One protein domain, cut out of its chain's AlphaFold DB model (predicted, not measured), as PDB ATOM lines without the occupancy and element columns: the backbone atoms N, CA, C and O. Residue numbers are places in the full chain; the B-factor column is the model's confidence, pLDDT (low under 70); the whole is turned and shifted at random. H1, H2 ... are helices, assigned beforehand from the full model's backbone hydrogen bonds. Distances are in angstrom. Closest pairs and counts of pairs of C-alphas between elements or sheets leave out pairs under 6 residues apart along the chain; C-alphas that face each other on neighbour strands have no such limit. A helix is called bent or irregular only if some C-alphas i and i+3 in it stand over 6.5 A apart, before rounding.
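Overview. This is residues 38 to 182 of the 183 residues of an uncharacterized protein of Trematosphaeria pertusa (UniProt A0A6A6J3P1). H5 is the core of this domain, with H3 and H4 crossing it on two sides. The H1-H2 hairpin packs on H3 through H1; short H6 packs on H3 and H5, H8 packs on H6, and H7 lies far out. The printed part has 145 residues with eight named helices, H1 to H8 in chain order, and no named strand: all helix, mostly crossed packing. It is compact, with a radius of gyration of the C-alphas of 14.6 A and spans of 39 by 33 by 24 A.

Arrangement. H3, residues 74 to 89, touches H5, residues 122 to 134, at a steep tilt of 61 degrees, closest at C-alphas Glu 85 and Ala 127, 5.6 A. H4, residues 96 to 110, touches H5 at 55 degrees, steep, closest at C-alphas Ala 105 and Gly 129, 4.8 A. H1, residues 38 to 50, touches H3, closest at C-alphas Ala 38 and Val 76, 4.7 A. H1 and H2, residues 57 to 70, form a hairpin at a shallow 9 degrees; their closest C-alphas, Val 45 and Leu 63, are 5.9 A apart. H6, residues 137 to 141, touches H8, residues 171 to 181, closest at C-alphas Glu 140 and Gly 179, 5.7 A. H7, residues 154 to 160, touches no helix. Every O i to N i+4 pair is within hydrogen-bond range except in H2, 8 of 10.

Along the chain. H3 spans 22.5 A, H4 20.9 A, H2 19.9 A. H2 is irregular: C-alphas 66 and 69 are 9.1 A apart. H1 begins at C-alpha 38 (-21.732, 34.041, 35.101); H8 ends at C-alpha 181 (-18.302, 32.314, 9.257).

Size, cuts and confidence. C-alphas Glu 69 and Gly 114, the farthest apart, are 41.7 A apart. The printed part has no cut. The links H4 to H5 and H6 to H7 are long. Mean pLDDT of the printed part is 86.6; residues 91 to 93 and 117 to 120 are among those under 70.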
ATOM      1  N   ALA A  38     -22.411  34.444  36.337       94.06
ATOM      2  CA  ALA A  38     -21.732  34.041  35.101       94.06
ATOM      3  C   ALA A  38     -20.482  33.182  35.372       94.06
ATOM      4  O   ALA A  38     -20.169  32.282  34.598       94.06
ATOM      5  N   GLU A  39     -19.799  33.440  36.489       95.06
ATOM      6  CA  GLU A  39     -18.649  32.658  36.934       95.06
ATOM      7  C   GLU A  39     -19.041  31.224  37.317       95.06
ATOM      8  O   GLU A  39     -18.409  30.285  36.839       95.06
ATOM      9  N   ALA A  40     -20.111  31.049  38.102       94.94
ATOM     10  CA  ALA A  40     -20.604  29.729  38.496       94.94
ATOM     11  C   ALA A  40     -21.086  28.915  37.283       94.94
ATOM     12  O   ALA A  40     -20.785  27.729  37.165       94.94
ATOM     13  N   ILE A  41     -21.770  29.564  36.333       96.25
ATOM     14  CA  ILE A  41     -22.160  28.930  35.065       96.25
ATOM     15  C   ILE A  41     -20.911  28.474  34.298       96.25
ATOM     16  O   ILE A  41     -20.863  27.344  33.814       96.25
ATOM     17  N   ALA A  42     -19.882  29.321  34.207       96.12
ATOM     18  CA  ALA A  42     -18.633  28.972  33.537       96.12
ATOM     19  C   ALA A  42     -17.892  27.808  34.221       96.12
ATOM     20  O   ALA A  42     -17.305  26.979  33.524       96.12
ATOM     21  N   ASP A  43     -17.942  27.705  35.555       96.06
ATOM     22  CA  ASP A  43     -17.398  26.559  36.298       96.06
ATOM     23  C   ASP A  43     -18.101  25.252  35.932       96.06
ATOM     24  O   ASP A  43     -17.445  24.257  35.618       96.06
ATOM     25  N   GLU A  44     -19.432  25.256  35.901       96.69
ATOM     26  CA  GLU A  44     -20.214  24.077  35.526       96.69
ATOM     27  C   GLU A  44     -19.979  23.673  34.064       96.69
ATOM     28  O   GLU A  44     -19.831  22.484  33.756       96.69
ATOM     29  N   VAL A  45     -19.877  24.651  33.156       96.75
ATOM     30  CA  VAL A  45     -19.515  24.414  31.751       96.75
ATOM     31  C   VAL A  45     -18.132  23.773  31.655       96.75
ATOM     32  O   VAL A  45     -17.970  22.748  30.991       96.75
ATOM     33  N   LEU A  46     -17.130  24.328  32.340       95.56
ATOM     34  CA  LEU A  46     -15.774  23.788  32.330       95.56
ATOM     35  C   LEU A  46     -15.720  22.376  32.930       95.56
ATOM     36  O   LEU A  46     -15.028  21.504  32.400       95.56
ATOM     37  N   GLN A  47     -16.462  22.115  34.004       95.31
ATOM     38  CA  GLN A  47     -16.580  20.779  34.581       95.31
ATOM     39  C   GLN A  47     -17.192  19.797  33.575       95.31
ATOM     40  O   GLN A  47     -16.669  18.698  33.386       95.31
ATOM     41  N   ALA A  48     -18.257  20.195  32.874       96.19
ATOM     42  CA  ALA A  48     -18.875  19.371  31.841       96.19
ATOM     43  C   ALA A  48     -17.910  19.052  30.690       96.19
ATOM     44  O   ALA A  48     -17.897  17.915  30.220       96.19
ATOM     45  N   ILE A  49     -17.081  20.018  30.283       94.88
ATOM     46  CA  ILE A  49     -16.025  19.832  29.279       94.88
ATOM     47  C   ILE A  49     -14.967  18.837  29.770       94.88
ATOM     48  O   ILE A  49     -14.615  17.905  29.048       94.88
ATOM     49  N   GLN A  50     -14.480  18.997  31.001       92.75
ATOM     50  CA  GLN A  50     -13.454  18.121  31.574       92.75
ATOM     51  C   GLN A  50     -13.946  16.686  31.801       92.75
ATOM     52  O   GLN A  50     -13.161  15.748  31.712       92.75
ATOM     53  N   SER A  51     -15.234  16.488  32.082       93.50
ATOM     54  CA  SER A  51     -15.816  15.151  32.247       93.50
ATOM     55  C   SER A  51     -16.230  14.484  30.931       93.50
ATOM     56  O   SER A  51     -16.633  13.323  30.944       93.50
ATOM     57  N   ALA A  52     -16.183  15.192  29.801       95.25
ATOM     58  CA  ALA A  52     -16.643  14.650  28.532       95.25
ATOM     59  C   ALA A  52     -15.618  13.695  27.909       95.25
ATOM     60  O   ALA A  52     -14.428  13.997  27.817       95.25
ATOM     61  N   GLU A  53     -16.108  12.563  27.400       93.50
ATOM     62  CA  GLU A  53     -15.281  11.600  26.667       93.50
ATOM     63  C   GLU A  53     -14.827  12.140  25.305       93.50
ATOM     64  O   GLU A  53     -13.705  11.887  24.871       93.50
ATOM     65  N   LYS A  54     -15.703  12.885  24.622       91.94
ATOM     66  CA  LYS A  54     -15.458  13.432  23.285       91.94
ATOM     67  C   LYS A  54     -16.188  14.749  23.053       91.94
ATOM     68  O   LYS A  54     -17.270  14.980  23.596       91.94
ATOM     69  N   CYS A  55     -15.627  15.562  22.165       89.56
ATOM     70  CA  CYS A  55     -16.313  16.712  21.589       89.56
ATOM     71  C   CYS A  55     -17.457  16.242  20.669       89.56
ATOM     72  O   CYS A  55     -17.345  15.215  19.994       89.56
ATOM     73  N   GLY A  56     -18.573  16.975  20.638       90.19
ATOM     74  CA  GLY A  56     -19.683  16.699  19.721       90.19
ATOM     75  C   GLY A  56     -21.057  17.075  20.271       90.19
ATOM     76  O   GLY A  56     -21.172  17.682  21.333       90.19
ATOM     77  N   ARG A  57     -22.110  16.665  19.551       92.25
ATOM     78  CA  ARG A  57     -23.505  17.089  19.800       92.25
ATOM     79  C   ARG A  57     -23.997  16.871  21.233       92.25
ATOM     80  O   ARG A  57     -24.752  17.688  21.736       92.25
ATOM     81  N   GLN A  58     -23.573  15.791  21.891       94.31
ATOM     82  CA  GLN A  58     -23.981  15.511  23.271       94.31
ATOM     83  C   GLN A  58     -23.368  16.507  24.259       94.31
ATOM     84  O   GLN A  58     -24.079  17.033  25.110       94.31
ATOM     85  N   LEU A  59     -22.064  16.782  24.129       95.25
ATOM     86  CA  LEU A  59     -21.404  17.799  24.942       95.25
ATOM     87  C   LEU A  59     -22.048  19.159  24.674       95.25
ATOM     88  O   LEU A  59     -22.490  19.808  25.606       95.25
ATOM     89  N   GLN A  60     -22.202  19.525  23.404       94.06
ATOM     90  CA  GLN A  60     -22.846  20.765  22.964       94.06
ATOM     91  C   GLN A  60     -24.248  20.970  23.559       94.06
ATOM     92  O   GLN A  60     -24.529  22.035  24.102       94.06
ATOM     93  N   ALA A  61     -25.103  19.944  23.520       94.00
ATOM     94  CA  ALA A  61     -26.433  19.994  24.125       94.00
ATOM     95  C   ALA A  61     -26.358  20.223  25.641       94.00
ATOM     96  O   ALA A  61     -27.056  21.089  26.156       94.00
ATOM     97  N   LYS A  62     -25.457  19.512  26.331       96.56
ATOM     98  CA  LYS A  62     -25.226  19.697  27.768       96.56
ATOM     99  C   LYS A  62     -24.729  21.108  28.091       96.56
ATOM    100  O   LYS A  62     -25.160  21.688  29.077       96.56
ATOM    101  N   LEU A  63     -23.839  21.681  27.277       96.38
ATOM    102  CA  LEU A  63     -23.370  23.048  27.509       96.38
ATOM    103  C   LEU A  63     -24.510  24.062  27.359       96.38
ATOM    104  O   LEU A  63     -24.632  24.958  28.189       96.38
ATOM    105  N   ASN A  64     -25.368  23.884  26.350       94.31
ATOM    106  CA  ASN A  64     -26.548  24.728  26.142       94.31
ATOM    107  C   ASN A  64     -27.585  24.583  27.266       94.31
ATOM    108  O   ASN A  64     -28.204  25.565  27.659       94.31
ATOM    109  N   GLU A  65     -27.733  23.385  27.826       95.25
ATOM    110  CA  GLU A  65     -28.557  23.153  29.015       95.25
ATOM    111  C   GLU A  65     -28.005  23.896  30.242       95.25
ATOM    112  O   GLU A  65     -28.767  24.541  30.960       95.25
ATOM    113  N   ILE A  66     -26.684  23.866  30.460       96.00
ATOM    114  CA  ILE A  66     -26.042  24.516  31.616       96.00
ATOM    115  C   ILE A  66     -26.211  26.038  31.578       96.00
ATOM    116  O   ILE A  66     -26.528  26.631  32.614       96.00
ATOM    117  N   VAL A  67     -26.000  26.669  30.414       93.38
ATOM    118  CA  VAL A  67     -26.192  28.125  30.255       93.38
ATOM    119  C   VAL A  67     -27.670  28.524  30.290       93.38
ATOM    120  O   VAL A  67     -27.997  29.650  30.664       93.38
ATOM    121  N   GLY A  68     -28.564  27.587  29.964       91.81
ATOM    122  CA  GLY A  68     -30.004  27.738  30.104       91.81
ATOM    123  C   GLY A  68     -30.604  28.813  29.198       91.81
ATOM    124  O   GLY A  68     -30.086  29.129  28.129       91.81
ATOM    125  N   GLU A  69     -31.730  29.374  29.641       87.62
ATOM    126  CA  GLU A  69     -32.563  30.303  28.862       87.62
ATOM    127  C   GLU A  69     -31.852  31.615  28.499       87.62
ATOM    128  O   GLU A  69     -32.062  32.154  27.416       87.62
ATOM    129  N   TYR A  70     -30.968  32.104  29.373       86.00
ATOM    130  CA  TYR A  70     -30.185  33.319  29.118       86.00
ATOM    131  C   TYR A  70     -29.066  33.107  28.090       86.00
ATOM    132  O   TYR A  70     -28.491  34.080  27.601       86.00
ATOM    133  N   GLY A  71     -28.769  31.850  27.750       90.38
ATOM    134  CA  GLY A  71     -27.815  31.487  26.716       90.38
ATOM    135  C   GLY A  71     -26.381  31.933  27.001       90.38
ATOM    136  O   GLY A  71     -25.962  32.192  28.133       90.38
ATOM    137  N   TRP A  72     -25.597  32.001  25.928       93.88
ATOM    138  CA  TRP A  72     -24.194  32.391  25.980       93.88
ATOM    139  C   TRP A  72     -24.059  33.905  26.031       93.88
ATOM    140  O   TRP A  72     -24.092  34.586  25.012       93.88
ATOM    141  N   THR A  73     -23.893  34.426  27.242       94.19
ATOM    142  CA  THR A  73     -23.547  35.834  27.446       94.19
ATOM    143  C   THR A  73     -22.042  36.038  27.333       94.19
ATOM    144  O   THR A  73     -21.255  35.132  27.626       94.19
ATOM    145  N   GLU A  74     -21.634  37.259  26.991       93.75
ATOM    146  CA  GLU A  74     -20.227  37.658  26.973       93.75
ATOM    147  C   GLU A  74     -19.517  37.314  28.283       93.75
ATOM    148  O   GLU A  74     -18.483  36.655  28.276       93.75
ATOM    149  N   ARG A  75     -20.124  37.654  29.425       93.69
ATOM    150  CA  ARG A  75     -19.533  37.396  30.746       93.69
ATOM    151  C   ARG A  75     -19.302  35.909  31.009       93.69
ATOM    152  O   ARG A  75     -18.312  35.560  31.641       93.69
ATOM    153  N   VAL A  76     -20.207  35.033  30.564       95.81
ATOM    154  CA  VAL A  76     -20.025  33.575  30.694       95.81
ATOM    155  C   VAL A  76     -18.871  33.112  29.806       95.81
ATOM    156  O   VAL A  76     -18.024  32.344  30.262       95.81
ATOM    157  N   ALA A  77     -18.803  33.600  28.568       95.06
ATOM    158  CA  ALA A  77     -17.741  33.246  27.634       95.06
ATOM    159  C   ALA A  77     -16.360  33.746  28.101       95.06
ATOM    160  O   ALA A  77     -15.387  32.995  28.039       95.06
ATOM    161  N   GLU A  78     -16.275  34.965  28.637       94.06
ATOM    162  CA  GLU A  78     -15.056  35.524  29.228       94.06
ATOM    163  C   GLU A  78     -14.585  34.709  30.436       94.06
ATOM    164  O   GLU A  78     -13.416  34.324  30.508       94.06
ATOM    165  N   TRP A  79     -15.487  34.396  31.375       95.81
ATOM    166  CA  TRP A  79     -15.138  33.572  32.532       95.81
ATOM    167  C   TRP A  79     -14.673  32.180  32.119       95.81
ATOM    168  O   TRP A  79     -13.681  31.678  32.652       95.81
ATOM    169  N   LEU A  80     -15.346  31.568  31.145       95.69
ATOM    170  CA  LEU A  80     -14.940  30.276  30.612       95.69
ATOM    171  C   LEU A  80     -13.554  30.349  29.961       95.69
ATOM    172  O   LEU A  80     -12.732  29.466  30.201       95.69
ATOM    173  N   LEU A  81     -13.269  31.400  29.186       93.81
ATOM    174  CA  LEU A  81     -11.956  31.626  28.583       93.81
ATOM    175  C   LEU A  81     -10.860  31.730  29.654       93.81
ATOM    176  O   LEU A  81      -9.849  31.032  29.566       93.81
ATOM    177  N   VAL A  82     -11.078  32.539  30.696       92.00
ATOM    178  CA  VAL A  82     -10.133  32.700  31.814       92.00
ATOM    179  C   VAL A  82      -9.870  31.366  32.512       92.00
ATOM    180  O   VAL A  82      -8.714  31.015  32.765       92.00
ATOM    181  N   LYS A  83     -10.919  30.592  32.807       92.62
ATOM    182  CA  LYS A  83     -10.779  29.299  33.487       92.62
ATOM    183  C   LYS A  83     -10.107  28.254  32.589       92.62
ATOM    184  O   LYS A  83      -9.255  27.505  33.065       92.62
ATOM    185  N   LEU A  84     -10.400  28.240  31.286       92.62
ATOM    186  CA  LEU A  84      -9.686  27.402  30.318       92.62
ATOM    187  C   LEU A  84      -8.196  27.739  30.285       92.62
ATOM    188  O   LEU A  84      -7.375  26.832  30.365       92.62
ATOM    189  N   GLU A  85      -7.819  29.018  30.243       90.56
ATOM    190  CA  GLU A  85      -6.405  29.397  30.312       90.56
ATOM    191  C   GLU A  85      -5.713  28.866  31.572       90.56
ATOM    192  O   GLU A  85      -4.566  28.426  31.497       90.56
ATOM    193  N   GLN A  86      -6.383  28.914  32.725       89.56
ATOM    194  CA  GLN A  86      -5.840  28.404  33.985       89.56
ATOM    195  C   GLN A  86      -5.631  26.886  33.933       89.56
ATOM    196  O   GLN A  86      -4.544  26.414  34.263       89.56
ATOM    197  N   VAL A  87      -6.630  26.135  33.458       89.56
ATOM    198  CA  VAL A  87      -6.540  24.675  33.300       89.56
ATOM    199  C   VAL A  87      -5.421  24.292  32.333       89.56
ATOM    200  O   VAL A  87      -4.626  23.403  32.630       89.56
ATOM    201  N   LEU A  88      -5.309  24.987  31.199       86.44
ATOM    202  CA  LEU A  88      -4.279  24.707  30.200       86.44
ATOM    203  C   LEU A  88      -2.865  25.045  30.701       86.44
ATOM    204  O   LEU A  88      -1.925  24.306  30.412       86.44
ATOM    205  N   LYS A  89      -2.704  26.118  31.489       84.50
ATOM    206  CA  LYS A  89      -1.421  26.482  32.123       84.50
ATOM    207  C   LYS A  89      -0.997  25.490  33.204       84.50
ATOM    208  O   LYS A  89       0.198  25.270  33.377       84.50
ATOM    209  N   ALA A  90      -1.951  24.904  33.926       80.75
ATOM    210  CA  ALA A  90      -1.670  23.956  35.000       80.75
ATOM    211  C   ALA A  90      -1.091  22.617  34.499       80.75
ATOM    212  O   ALA A  90      -0.559  21.863  35.306       80.75
ATOM    213  N   ALA A  91      -1.163  22.337  33.186       58.81
ATOM    214  CA  ALA A  91      -0.625  21.139  32.526       58.81
ATOM    215  C   ALA A  91      -1.063  19.798  33.152       58.81
ATOM    216  O   ALA A  91      -0.438  18.761  32.912       58.81
ATOM    217  N   ASP A  92      -2.130  19.812  33.950       59.44
ATOM    218  CA  ASP A  92      -2.615  18.638  34.660       59.44
ATOM    219  C   ASP A  92      -3.537  17.799  33.763       59.44
ATOM    220  O   ASP A  92      -3.882  18.210  32.653       59.44
ATOM    221  N   LYS A  93      -3.909  16.597  34.216       66.56
ATOM    222  CA  LYS A  93      -4.744  15.635  33.468       66.56
ATOM    223  C   LYS A  93      -6.078  16.244  33.008       66.56
ATOM    224  O   LYS A  93      -7.107  16.088  33.659       66.56
ATOM    225  N   VAL A  94      -6.068  16.880  31.843       81.44
ATOM    226  CA  VAL A  94      -7.267  17.333  31.143       81.44
ATOM    227  C   VAL A  94      -8.046  16.127  30.619       81.44
ATOM    228  O   VAL A  94      -7.462  15.153  30.134       81.44
ATOM    229  N   GLY A  95      -9.375  16.182  30.730       87.19
ATOM    230  CA  GLY A  95     -10.260  15.145  30.203       87.19
ATOM    231  C   GLY A  95     -10.072  14.917  28.699       87.19
ATOM    232  O   GLY A  95      -9.597  15.811  27.997       87.19
ATOM    233  N   PRO A  96     -10.450  13.743  28.172       90.62
ATOM    234  CA  PRO A  96     -10.136  13.349  26.797       90.62
ATOM    235  C   PRO A  96     -10.727  14.290  25.736       90.62
ATOM    236  O   PRO A  96     -10.031  14.606  24.773       90.62
ATOM    237  N   ALA A  97     -11.945  14.814  25.928       91.75
ATOM    238  CA  ALA A  97     -12.514  15.816  25.021       91.75
ATOM    239  C   ALA A  97     -11.686  17.112  24.997       91.75
ATOM    240  O   ALA A  97     -11.326  17.608  23.929       91.75
ATOM    241  N   LEU A  98     -11.349  17.637  26.178       91.69
ATOM    242  CA  LEU A  98     -10.543  18.849  26.315       91.69
ATOM    243  C   LEU A  98      -9.128  18.649  25.761       91.69
ATOM    244  O   LEU A  98      -8.592  19.547  25.118       91.69
ATOM    245  N   LYS A  99      -8.548  17.463  25.961       91.81
ATOM    246  CA  LYS A  99      -7.246  17.093  25.413       91.81
ATOM    247  C   LYS A  99      -7.247  17.081  23.887       91.81
ATOM    248  O   LYS A  99      -6.367  17.691  23.294       91.81
ATOM    249  N   ASP A 100      -8.223  16.427  23.258       92.00
ATOM    250  CA  ASP A 100      -8.333  16.390  21.792       92.00
ATOM    251  C   ASP A 100      -8.503  17.806  21.217       92.00
ATOM    252  O   ASP A 100      -7.812  18.177  20.269       92.00
ATOM    253  N   ALA A 101      -9.349  18.638  21.836       93.06
ATOM    254  CA  ALA A 101      -9.507  20.036  21.438       93.06
ATOM    255  C   ALA A 101      -8.211  20.847  21.609       93.06
ATOM    256  O   ALA A 101      -7.853  21.632  20.731       93.06
ATOM    257  N   TYR A 102      -7.488  20.645  22.715       91.94
ATOM    258  CA  TYR A 102      -6.203  21.293  22.977       91.94
ATOM    259  C   TYR A 102      -5.135  20.891  21.955       91.94
ATOM    260  O   TYR A 102      -4.445  21.759  21.420       91.94
ATOM    261  N   ASP A 103      -5.013  19.595  21.660       90.88
ATOM    262  CA  ASP A 103      -4.023  19.067  20.723       90.88
ATOM    263  C   ASP A 103      -4.285  19.625  19.307       90.88
ATOM    264  O   ASP A 103      -3.360  20.130  18.668       90.88
ATOM    265  N   ARG A 104      -5.553  19.668  18.864       90.56
ATOM    266  CA  ARG A 104      -5.958  20.305  17.593       90.56
ATOM    267  C   ARG A 104      -5.668  21.804  17.567       90.56
ATOM    268  O   ARG A 104      -5.175  22.318  16.565       90.56
ATOM    269  N   ALA A 105      -5.965  22.514  18.655       89.88
ATOM    270  CA  ALA A 105      -5.684  23.943  18.762       89.88
ATOM    271  C   ALA A 105      -4.175  24.223  18.697       89.88
ATOM    272  O   ALA A 105      -3.750  25.159  18.019       89.88
ATOM    273  N   CYS A 106      -3.354  23.389  19.339       87.50
ATOM    274  CA  CYS A 106      -1.898  23.473  19.261       87.50
ATOM    275  C   CYS A 106      -1.379  23.192  17.852       87.50
ATOM    276  O   CYS A 106      -0.523  23.929  17.366       87.50
ATOM    277  N   GLU A 107      -1.889  22.149  17.194       88.00
ATOM    278  CA  GLU A 107      -1.527  21.816  15.817       88.00
ATOM    279  C   GLU A 107      -1.845  22.979  14.873       88.00
ATOM    280  O   GLU A 107      -0.962  23.433  14.147       88.00
ATOM    281  N   ALA A 108      -3.059  23.532  14.954       85.75
ATOM    282  CA  ALA A 108      -3.472  24.684  14.157       85.75
ATOM    283  C   ALA A 108      -2.609  25.922  14.438       85.75
ATOM    284  O   ALA A 108      -2.181  26.603  13.506       85.75
ATOM    285  N   ALA A 109      -2.303  26.198  15.708       83.31
ATOM    286  CA  ALA A 109      -1.480  27.338  16.088       83.31
ATOM    287  C   ALA A 109      -0.033  27.221  15.577       83.31
ATOM    288  O   ALA A 109       0.557  28.223  15.187       83.31
ATOM    289  N   MET A 110       0.531  26.008  15.517       81.50
ATOM    290  CA  MET A 110       1.869  25.773  14.955       81.50
ATOM    291  C   MET A 110       1.939  25.966  13.432       81.50
ATOM    292  O   MET A 110       3.036  26.133  12.906       81.50
ATOM    293  N   GLN A 111       0.802  25.981  12.727       81.56
ATOM    294  CA  GLN A 111       0.743  26.321  11.299       81.56
ATOM    295  C   GLN A 111       0.714  27.836  11.040       81.56
ATOM    296  O   GLN A 111       0.785  28.266   9.888       81.56
ATOM    297  N   ILE A 112       0.590  28.665  12.081       75.69
ATOM    298  CA  ILE A 112       0.580  30.124  11.945       75.69
ATOM    299  C   ILE A 112       2.025  30.610  11.800       75.69
ATOM    300  O   ILE A 112       2.827  30.503  12.731       75.69
ATOM    301  N   GLU A 113       2.361  31.170  10.636       72.19
ATOM    302  CA  GLU A 113       3.693  31.723  10.374       72.19
ATOM    303  C   GLU A 113       4.101  32.748  11.446       72.19
ATOM    304  O   GLU A 113       3.365  33.684  11.762       72.19
ATOM    305  N   GLY A 114       5.297  32.567  12.018       69.12
ATOM    306  CA  GLY A 114       5.850  33.458  13.041       69.12
ATOM    307  C   GLY A 114       5.282  33.273  14.453       69.12
ATOM    308  O   GLY A 114       5.734  33.957  15.373       69.12
ATOM    309  N   PHE A 115       4.338  32.352  14.666       69.69
ATOM    310  CA  PHE A 115       3.833  32.056  16.003       69.69
ATOM    311  C   PHE A 115       4.792  31.131  16.766       69.69
ATOM    312  O   PHE A 115       5.102  30.022  16.337       69.69
ATOM    313  N   VAL A 116       5.267  31.591  17.924       70.44
ATOM    314  CA  VAL A 116       6.205  30.861  18.792       70.44
ATOM    315  C   VAL A 116       5.524  30.427  20.087       70.44
ATOM    316  O   VAL A 116       4.722  31.164  20.658       70.44
ATOM    317  N   LYS A 117       5.876  29.234  20.582       66.44
ATOM    318  CA  LYS A 117       5.282  28.644  21.798       66.44
ATOM    319  C   LYS A 117       5.483  29.490  23.060       66.44
ATOM    320  O   LYS A 117       4.650  29.455  23.954       66.44
ATOM    321  N   GLU A 118       6.556  30.272  23.114       67.25
ATOM    322  CA  GLU A 118       6.885  31.145  24.250       67.25
ATOM    323  C   GLU A 118       6.206  32.525  24.170       67.25
ATOM    324  O   GLU A 118       6.518  33.430  24.942       67.25
ATOM    325  N   HIS A 119       5.269  32.721  23.236       66.38
ATOM    326  CA  HIS A 119       4.576  33.996  23.095       66.38
ATOM    327  C   HIS A 119       3.661  34.276  24.310       66.38
ATOM    328  O   HIS A 119       2.904  33.389  24.709       66.38
ATOM    329  N   PRO A 120       3.618  35.511  24.859       68.44
ATOM    330  CA  PRO A 120       2.800  35.845  26.035       68.44
ATOM    331  C   PRO A 120       1.306  35.526  25.895       68.44
ATOM    332  O   PRO A 120       0.632  35.256  26.884       68.44
ATOM    333  N   VAL A 121       0.788  35.536  24.662       75.06
ATOM    334  CA  VAL A 121      -0.619  35.209  24.366       75.06
ATOM    335  C   VAL A 121      -0.846  33.758  23.936       75.06
ATOM    336  O   VAL A 121      -1.956  33.422  23.537       75.06
ATOM    337  N   PHE A 122       0.179  32.895  23.985       79.00
ATOM    338  CA  PHE A 122       0.080  31.512  23.510       79.00
ATOM    339  C   PHE A 122      -1.087  30.778  24.172       79.00
ATOM    340  O   PHE A 122      -1.948  30.238  23.487       79.00
ATOM    341  N   CYS A 123      -1.175  30.855  25.499       82.75
ATOM    342  CA  CYS A 123      -2.247  30.208  26.253       82.75
ATOM    343  C   CYS A 123      -3.639  30.709  25.850       82.75
ATOM    344  O   CYS A 123      -4.533  29.893  25.664       82.75
ATOM    345  N   THR A 124      -3.814  32.020  25.668       85.25
ATOM    346  CA  THR A 124      -5.088  32.610  25.232       85.25
ATOM    347  C   THR A 124      -5.483  32.113  23.845       85.25
ATOM    348  O   THR A 124      -6.628  31.735  23.627       85.25
ATOM    349  N   VAL A 125      -4.531  32.040  22.909       85.12
ATOM    350  CA  VAL A 125      -4.772  31.514  21.555       85.12
ATOM    351  C   VAL A 125      -5.229  30.063  21.600       85.12
ATOM    352  O   VAL A 125      -6.200  29.711  20.934       85.12
ATOM    353  N   ILE A 126      -4.557  29.228  22.394       89.69
ATOM    354  CA  ILE A 126      -4.948  27.825  22.528       89.69
ATOM    355  C   ILE A 126      -6.312  27.703  23.210       89.69
ATOM    356  O   ILE A 126      -7.154  26.949  22.730       89.69
ATOM    357  N   ALA A 127      -6.577  28.476  24.266       91.62
ATOM    358  CA  ALA A 127      -7.871  28.479  24.946       91.62
ATOM    359  C   ALA A 127      -9.016  28.880  23.999       91.62
ATOM    360  O   ALA A 127     -10.064  28.236  23.987       91.62
ATOM    361  N   LEU A 128      -8.803  29.869  23.131       91.00
ATOM    362  CA  LEU A 128      -9.771  30.241  22.101       91.00
ATOM    363  C   LEU A 128      -9.916  29.170  21.013       91.00
ATOM    364  O   LEU A 128     -11.028  28.903  20.573       91.00
ATOM    365  N   GLY A 129      -8.829  28.515  20.595       90.19
ATOM    366  CA  GLY A 129      -8.901  27.377  19.670       90.19
ATOM    367  C   GLY A 129      -9.701  26.201  20.249       90.19
ATOM    368  O   GLY A 129     -10.488  25.564  19.545       90.19
ATOM    369  N   VAL A 130      -9.567  25.959  21.554       92.69
ATOM    370  CA  VAL A 130     -10.385  24.993  22.296       92.69
ATOM    371  C   VAL A 130     -11.855  25.419  22.298       92.69
ATOM    372  O   VAL A 130     -12.717  24.593  21.994       92.69
ATOM    373  N   LEU A 131     -12.153  26.694  22.570       92.19
ATOM    374  CA  LEU A 131     -13.524  27.218  22.520       92.19
ATOM    375  C   LEU A 131     -14.153  27.034  21.141       92.19
ATOM    376  O   LEU A 131     -15.246  26.488  21.055       92.19
ATOM    377  N   VAL A 132     -13.441  27.382  20.068       90.50
ATOM    378  CA  VAL A 132     -13.900  27.165  18.684       90.50
ATOM    379  C   VAL A 132     -14.217  25.693  18.425       90.50
ATOM    380  O   VAL A 132     -15.161  25.382  17.710       90.50
ATOM    381  N   THR A 133     -13.451  24.768  19.003       91.12
ATOM    382  CA  THR A 133     -13.653  23.327  18.790       91.12
ATOM    383  C   THR A 133     -14.868  22.789  19.551       91.12
ATOM    384  O   THR A 133     -15.574  21.907  19.061       91.12
ATOM    385  N   ILE A 134     -15.110  23.293  20.763       92.19
ATOM    386  CA  ILE A 134     -16.101  22.736  21.693       92.19
ATOM    387  C   ILE A 134     -17.436  23.486  21.628       92.19
ATOM    388  O   ILE A 134     -18.495  22.860  21.544       92.19
ATOM    389  N   ALA A 135     -17.376  24.812  21.675       91.06
ATOM    390  CA  ALA A 135     -18.506  25.728  21.770       91.06
ATOM    391  C   ALA A 135     -18.297  26.925  20.817       91.06
ATOM    392  O   ALA A 135     -18.020  28.032  21.276       91.06
ATOM    393  N   PRO A 136     -18.416  26.724  19.490       88.44
ATOM    394  CA  PRO A 136     -18.124  27.759  18.494       88.44
ATOM    395  C   PRO A 136     -18.884  29.080  18.712       88.44
ATOM    396  O   PRO A 136     -18.304  30.153  18.594       88.44
ATOM    397  N   TRP A 137     -20.152  29.006  19.124       88.69
ATOM    398  CA  TRP A 137     -21.003  30.163  19.442       88.69
ATOM    399  C   TRP A 137     -20.473  31.014  20.613       88.69
ATOM    400  O   TRP A 137     -20.833  32.179  20.747       88.69
ATOM    401  N   ALA A 138     -19.593  30.476  21.468       91.25
ATOM    402  CA  ALA A 138     -18.965  31.257  22.533       91.25
ATOM    403  C   ALA A 138     -18.043  32.348  21.959       91.25
ATOM    404  O   ALA A 138     -17.791  33.347  22.621       91.25
ATOM    405  N   ILE A 139     -17.569  32.186  20.721       90.81
ATOM    406  CA  ILE A 139     -16.773  33.193  20.013       90.81
ATOM    407  C   ILE A 139     -17.641  34.390  19.612       90.81
ATOM    408  O   ILE A 139     -17.221  35.531  19.797       90.81
ATOM    409  N   GLU A 140     -18.873  34.159  19.159       89.62
ATOM    410  CA  GLU A 140     -19.840  35.241  18.933       89.62
ATOM    411  C   GLU A 140     -20.188  35.951  20.241       89.62
ATOM    412  O   GLU A 140     -20.213  37.178  20.287       89.62
ATOM    413  N   ALA A 141     -20.372  35.192  21.328       92.50
ATOM    414  CA  ALA A 141     -20.627  35.755  22.652       92.50
ATOM    415  C   ALA A 141     -19.464  36.631  23.160       92.50
ATOM    416  O   ALA A 141     -19.709  37.619  23.842       92.50
ATOM    417  N   LEU A 142     -18.215  36.326  22.786       92.88
ATOM    418  CA  LEU A 142     -17.045  37.188  23.034       92.88
ATOM    419  C   LEU A 142     -17.015  38.451  22.149       92.88
ATOM    420  O   LEU A 142     -16.093  39.260  22.257       92.88
ATOM    421  N   GLY A 143     -17.989  38.623  21.256       91.38
ATOM    422  CA  GLY A 143     -18.160  39.819  20.443       91.38
ATOM    423  C   GLY A 143     -17.553  39.751  19.047       91.38
ATOM    424  O   GLY A 143     -17.406  40.789  18.405       91.38
ATOM    425  N   PHE A 144     -17.185  38.570  18.546       90.62
ATOM    426  CA  PHE A 144     -16.797  38.407  17.143       90.62
ATOM    427  C   PHE A 144     -18.048  38.219  16.272       90.62
ATOM    428  O   PHE A 144     -18.509  37.096  16.100       90.62
ATOM    429  N   GLY A 145     -18.602  39.311  15.738       86.88
ATOM    430  CA  GLY A 145     -19.794  39.275  14.883       86.88
ATOM    431  C   GLY A 145     -19.497  39.225  13.378       86.88
ATOM    432  O   GLY A 145     -18.346  39.329  12.944       86.88
ATOM    433  N   GLU A 146     -20.565  39.146  12.576       85.56
ATOM    434  CA  GLU A 146     -20.534  39.075  11.102       85.56
ATOM    435  C   GLU A 146     -19.725  40.193  10.431       85.56
ATOM    436  O   GLU A 146     -19.025  39.975   9.446       85.56
ATOM    437  N   LEU A 147     -19.821  41.411  10.966       86.00
ATOM    438  CA  LEU A 147     -19.160  42.597  10.411       86.00
ATOM    439  C   LEU A 147     -17.825  42.902  11.101       86.00
ATOM    440  O   LEU A 147     -17.192  43.921  10.823       86.00
ATOM    441  N   GLY A 148     -17.389  42.010  11.991       85.12
ATOM    442  CA  GLY A 148     -16.223  42.182  12.836       85.12
ATOM    443  C   GLY A 148     -16.581  42.375  14.313       85.12
ATOM    444  O   GLY A 148     -17.660  41.984  14.761       85.12
ATOM    445  N   PRO A 149     -15.646  42.930  15.098       89.75
ATOM    446  CA  PRO A 149     -15.792  43.054  16.544       89.75
ATOM    447  C   PRO A 149     -16.932  43.995  16.931       89.75
ATOM    448  O   PRO A 149     -17.010  45.123  16.445       89.75
ATOM    449  N   ILE A 150     -17.794  43.540  17.835       91.44
ATOM    450  CA  ILE A 150     -18.908  44.322  18.368       91.44
ATOM    451  C   ILE A 150     -18.356  45.334  19.377       91.44
ATOM    452  O   ILE A 150     -17.576  44.980  20.264       91.44
ATOM    453  N   GLU A 151     -18.746  46.602  19.250       91.06
ATOM    454  CA  GLU A 151     -18.293  47.666  20.151       91.06
ATOM    455  C   GLU A 151     -18.616  47.342  21.617       91.06
ATOM    456  O   GLU A 151     -19.688  46.835  21.939       91.06
ATOM    457  N   GLY A 152     -17.670  47.638  22.510       90.38
ATOM    458  CA  GLY A 152     -17.831  47.417  23.949       90.38
ATOM    459  C   GLY A 152     -17.602  45.982  24.422       90.38
ATOM    460  O   GLY A 152     -17.720  45.753  25.620       90.38
ATOM    461  N   THR A 153     -17.241  45.055  23.528       93.38
ATOM    462  CA  THR A 153     -17.021  43.642  23.879       93.38
ATOM    463  C   THR A 153     -15.550  43.266  24.086       93.38
ATOM    464  O   THR A 153     -14.643  44.023  23.717       93.38
ATOM    465  N   PHE A 154     -15.286  42.055  24.582       91.69
ATOM    466  CA  PHE A 154     -13.971  41.423  24.637       91.69
ATOM    467  C   PHE A 154     -13.235  41.510  23.297       91.69
ATOM    468  O   PHE A 154     -12.057  41.881  23.258       91.69
ATOM    469  N   ALA A 155     -13.911  41.214  22.184       90.44
ATOM    470  CA  ALA A 155     -13.318  41.302  20.855       90.44
ATOM    471  C   ALA A 155     -12.875  42.738  20.528       90.44
ATOM    472  O   ALA A 155     -11.754  42.937  20.059       90.44
ATOM    473  N   ALA A 156     -13.687  43.754  20.837       90.81
ATOM    474  CA  ALA A 156     -13.295  45.154  20.653       90.81
ATOM    475  C   ALA A 156     -12.137  45.557  21.585       90.81
ATOM    476  O   ALA A 156     -11.180  46.214  21.158       90.81
ATOM    477  N   ALA A 157     -12.160  45.105  22.841       89.00
ATOM    478  CA  ALA A 157     -11.081  45.329  23.798       89.00
ATOM    479  C   ALA A 157      -9.767  44.684  23.334       89.00
ATOM    480  O   ALA A 157      -8.694  45.279  23.460       89.00
ATOM    481  N   TRP A 158      -9.814  43.497  22.733       86.75
ATOM    482  CA  TRP A 158      -8.641  42.886  22.124       86.75
ATOM    483  C   TRP A 158      -8.201  43.639  20.865       86.75
ATOM    484  O   TRP A 158      -7.015  43.951  20.749       86.75
ATOM    485  N   GLN A 159      -9.117  44.039  19.978       86.62
ATOM    486  CA  GLN A 159      -8.777  44.847  18.802       86.62
ATOM    487  C   GLN A 159      -8.041  46.137  19.186       86.62
ATOM    488  O   GLN A 159      -7.101  46.540  18.503       86.62
ATOM    489  N   SER A 160      -8.419  46.764  20.305       86.88
ATOM    490  CA  SER A 160      -7.783  47.998  20.786       86.88
ATOM    491  C   SER A 160      -6.270  47.848  21.016       86.88
ATOM    492  O   SER A 160      -5.518  48.800  20.805       86.88
ATOM    493  N   ARG A 161      -5.789  46.632  21.326       82.44
ATOM    494  CA  ARG A 161      -4.352  46.326  21.473       82.44
ATOM    495  C   ARG A 161      -3.570  46.455  20.167       82.44
ATOM    496  O   ARG A 161      -2.351  46.580  20.201       82.44
ATOM    497  N   TYR A 162      -4.262  46.447  19.033       76.06
ATOM    498  CA  TYR A 162      -3.693  46.667  17.707       76.06
ATOM    499  C   TYR A 162      -3.699  48.148  17.291       76.06
ATOM    500  O   TYR A 162      -3.388  48.458  16.145       76.06
ATOM    501  N   ALA A 163      -4.068  49.070  18.193       78.94
ATOM    502  CA  ALA A 163      -4.122  50.514  17.938       78.94
ATOM    503  C   ALA A 163      -4.908  50.888  16.660       78.94
ATOM    504  O   ALA A 163      -4.579  51.843  15.962       78.94
ATOM    505  N   GLY A 164      -5.939  50.100  16.334       68.00
ATOM    506  CA  GLY A 164      -6.779  50.283  15.149       68.00
ATOM    507  C   GLY A 164      -6.260  49.638  13.858       68.00
ATOM    508  O   GLY A 164      -7.018  49.562  12.895       68.00
ATOM    509  N   TYR A 165      -5.029  49.114  13.819       75.88
ATOM    510  CA  TYR A 165      -4.489  48.411  12.651       75.88
ATOM    511  C   TYR A 165      -4.270  46.926  12.942       75.88
ATOM    512  O   TYR A 165      -3.257  46.535  13.515       75.88
ATOM    513  N   VAL A 166      -5.211  46.084  12.509       77.50
ATOM    514  CA  VAL A 166      -5.105  44.623  12.608       77.50
ATOM    515  C   VAL A 166      -4.339  44.089  11.388       77.50
ATOM    516  O   VAL A 166      -4.875  44.119  10.277       77.50
ATOM    517  N   PRO A 167      -3.113  43.557  11.545       74.19
ATOM    518  CA  PRO A 167      -2.366  42.996  10.426       74.19
ATOM    519  C   PRO A 167      -3.082  41.776   9.842       74.19
ATOM    520  O   PRO A 167      -3.602  40.929  10.579       74.19
ATOM    521  N   LYS A 168      -3.057  41.641   8.513       74.25
ATOM    522  CA  LYS A 168      -3.531  40.433   7.831       74.25
ATOM    523  C   LYS A 168      -2.710  39.226   8.296       74.25
ATOM    524  O   LYS A 168      -1.487  39.285   8.298       74.25
ATOM    525  N   GLY A 169      -3.388  38.143   8.677       67.38
ATOM    526  CA  GLY A 169      -2.738  36.934   9.195       67.38
ATOM    527  C   GLY A 169      -2.430  36.984  10.693       67.38
ATOM    528  O   GLY A 169      -1.971  35.991  11.246       67.38
ATOM    529  N   SER A 170      -2.733  38.094  11.379       70.94
ATOM    530  CA  SER A 170      -2.694  38.140  12.844       70.94
ATOM    531  C   SER A 170      -3.730  37.200  13.466       70.94
ATOM    532  O   SER A 170      -4.770  36.904  12.870       70.94
ATOM    533  N   LEU A 171      -3.482  36.796  14.711       73.31
ATOM    534  CA  LEU A 171      -4.396  35.971  15.509       73.31
ATOM    535  C   LEU A 171      -5.793  36.587  15.605       73.31
ATOM    536  O   LEU A 171      -6.790  35.899  15.409       73.31
ATOM    537  N   PHE A 172      -5.857  37.900  15.818       79.44
ATOM    538  CA  PHE A 172      -7.119  38.623  15.828       79.44
ATOM    539  C   PHE A 172      -7.869  38.480  14.499       79.44
ATOM    540  O   PHE A 172      -9.043  38.130  14.495       79.44
ATOM    541  N   SER A 173      -7.183  38.647  13.361       76.31
ATOM    542  CA  SER A 173      -7.798  38.465  12.036       76.31
ATOM    543  C   SER A 173      -8.258  37.024  11.761       76.31
ATOM    544  O   SER A 173      -9.168  36.805  10.963       76.31
ATOM    545  N   PHE A 174      -7.656  36.022  12.412       79.62
ATOM    546  CA  PHE A 174      -8.121  34.635  12.355       79.62
ATOM    547  C   PHE A 174      -9.433  34.453  13.128       79.62
ATOM    548  O   PHE A 174     -10.406  33.992  12.535       79.62
ATOM    549  N   PHE A 175      -9.494  34.883  14.392       77.38
ATOM    550  CA  PHE A 175     -10.718  34.789  15.199       77.38
ATOM    551  C   PHE A 175     -11.849  35.669  14.668       77.38
ATOM    552  O   PHE A 175     -12.998  35.238  14.663       77.38
ATOM    553  N   GLN A 176     -11.524  36.837  14.107       81.19
ATOM    554  CA  GLN A 176     -12.491  37.662  13.391       81.19
ATOM    555  C   GLN A 176     -13.136  36.874  12.249       81.19
ATOM    556  O   GLN A 176     -14.354  36.828  12.167       81.19
ATOM    557  N   ARG A 177     -12.351  36.191  11.403       81.12
ATOM    558  CA  ARG A 177     -12.913  35.352  10.330       81.12
ATOM    559  C   ARG A 177     -13.799  34.231  10.854       81.12
ATOM    560  O   ARG A 177     -14.818  33.972  10.229       81.12
ATOM    561  N   LEU A 178     -13.434  33.596  11.967       78.00
ATOM    562  CA  LEU A 178     -14.256  32.542  12.558       78.00
ATOM    563  C   LEU A 178     -15.631  33.060  12.993       78.00
ATOM    564  O   LEU A 178     -16.628  32.442  12.631       78.00
ATOM    565  N   GLY A 179     -15.684  34.210  13.672       77.56
ATOM    566  CA  GLY A 179     -16.952  34.859  14.028       77.56
ATOM    567  C   GLY A 179     -17.798  35.225  12.807       77.56
ATOM    568  O   GLY A 179     -18.999  35.009  12.805       77.56
ATOM    569  N   MET A 180     -17.168  35.664  11.710       80.31
ATOM    570  CA  MET A 180     -17.891  35.976  10.468       80.31
ATOM    571  C   MET A 180     -18.440  34.742   9.730       80.31
ATOM    572  O   MET A 180     -19.338  34.881   8.907       80.31
ATOM    573  N   THR A 181     -17.885  33.545   9.958       71.25
ATOM    574  CA  THR A 181     -18.302  32.314   9.257       71.25
ATOM    575  C   THR A 181     -19.380  31.504   9.967       71.25
ATOM    576  O   THR A 181     -19.888  30.563   9.367       71.25
ATOM    577  N   TRP A 182     -19.687  31.801  11.232       61.12
ATOM    578  CA  TRP A 182     -20.535  30.934  12.060       61.12
ATOM    579  C   TRP A 182     -22.043  31.271  12.005       61.12
ATOM    580  O   TRP A 182     -22.828  30.720  12.775       61.12
TER     581      TRP A 182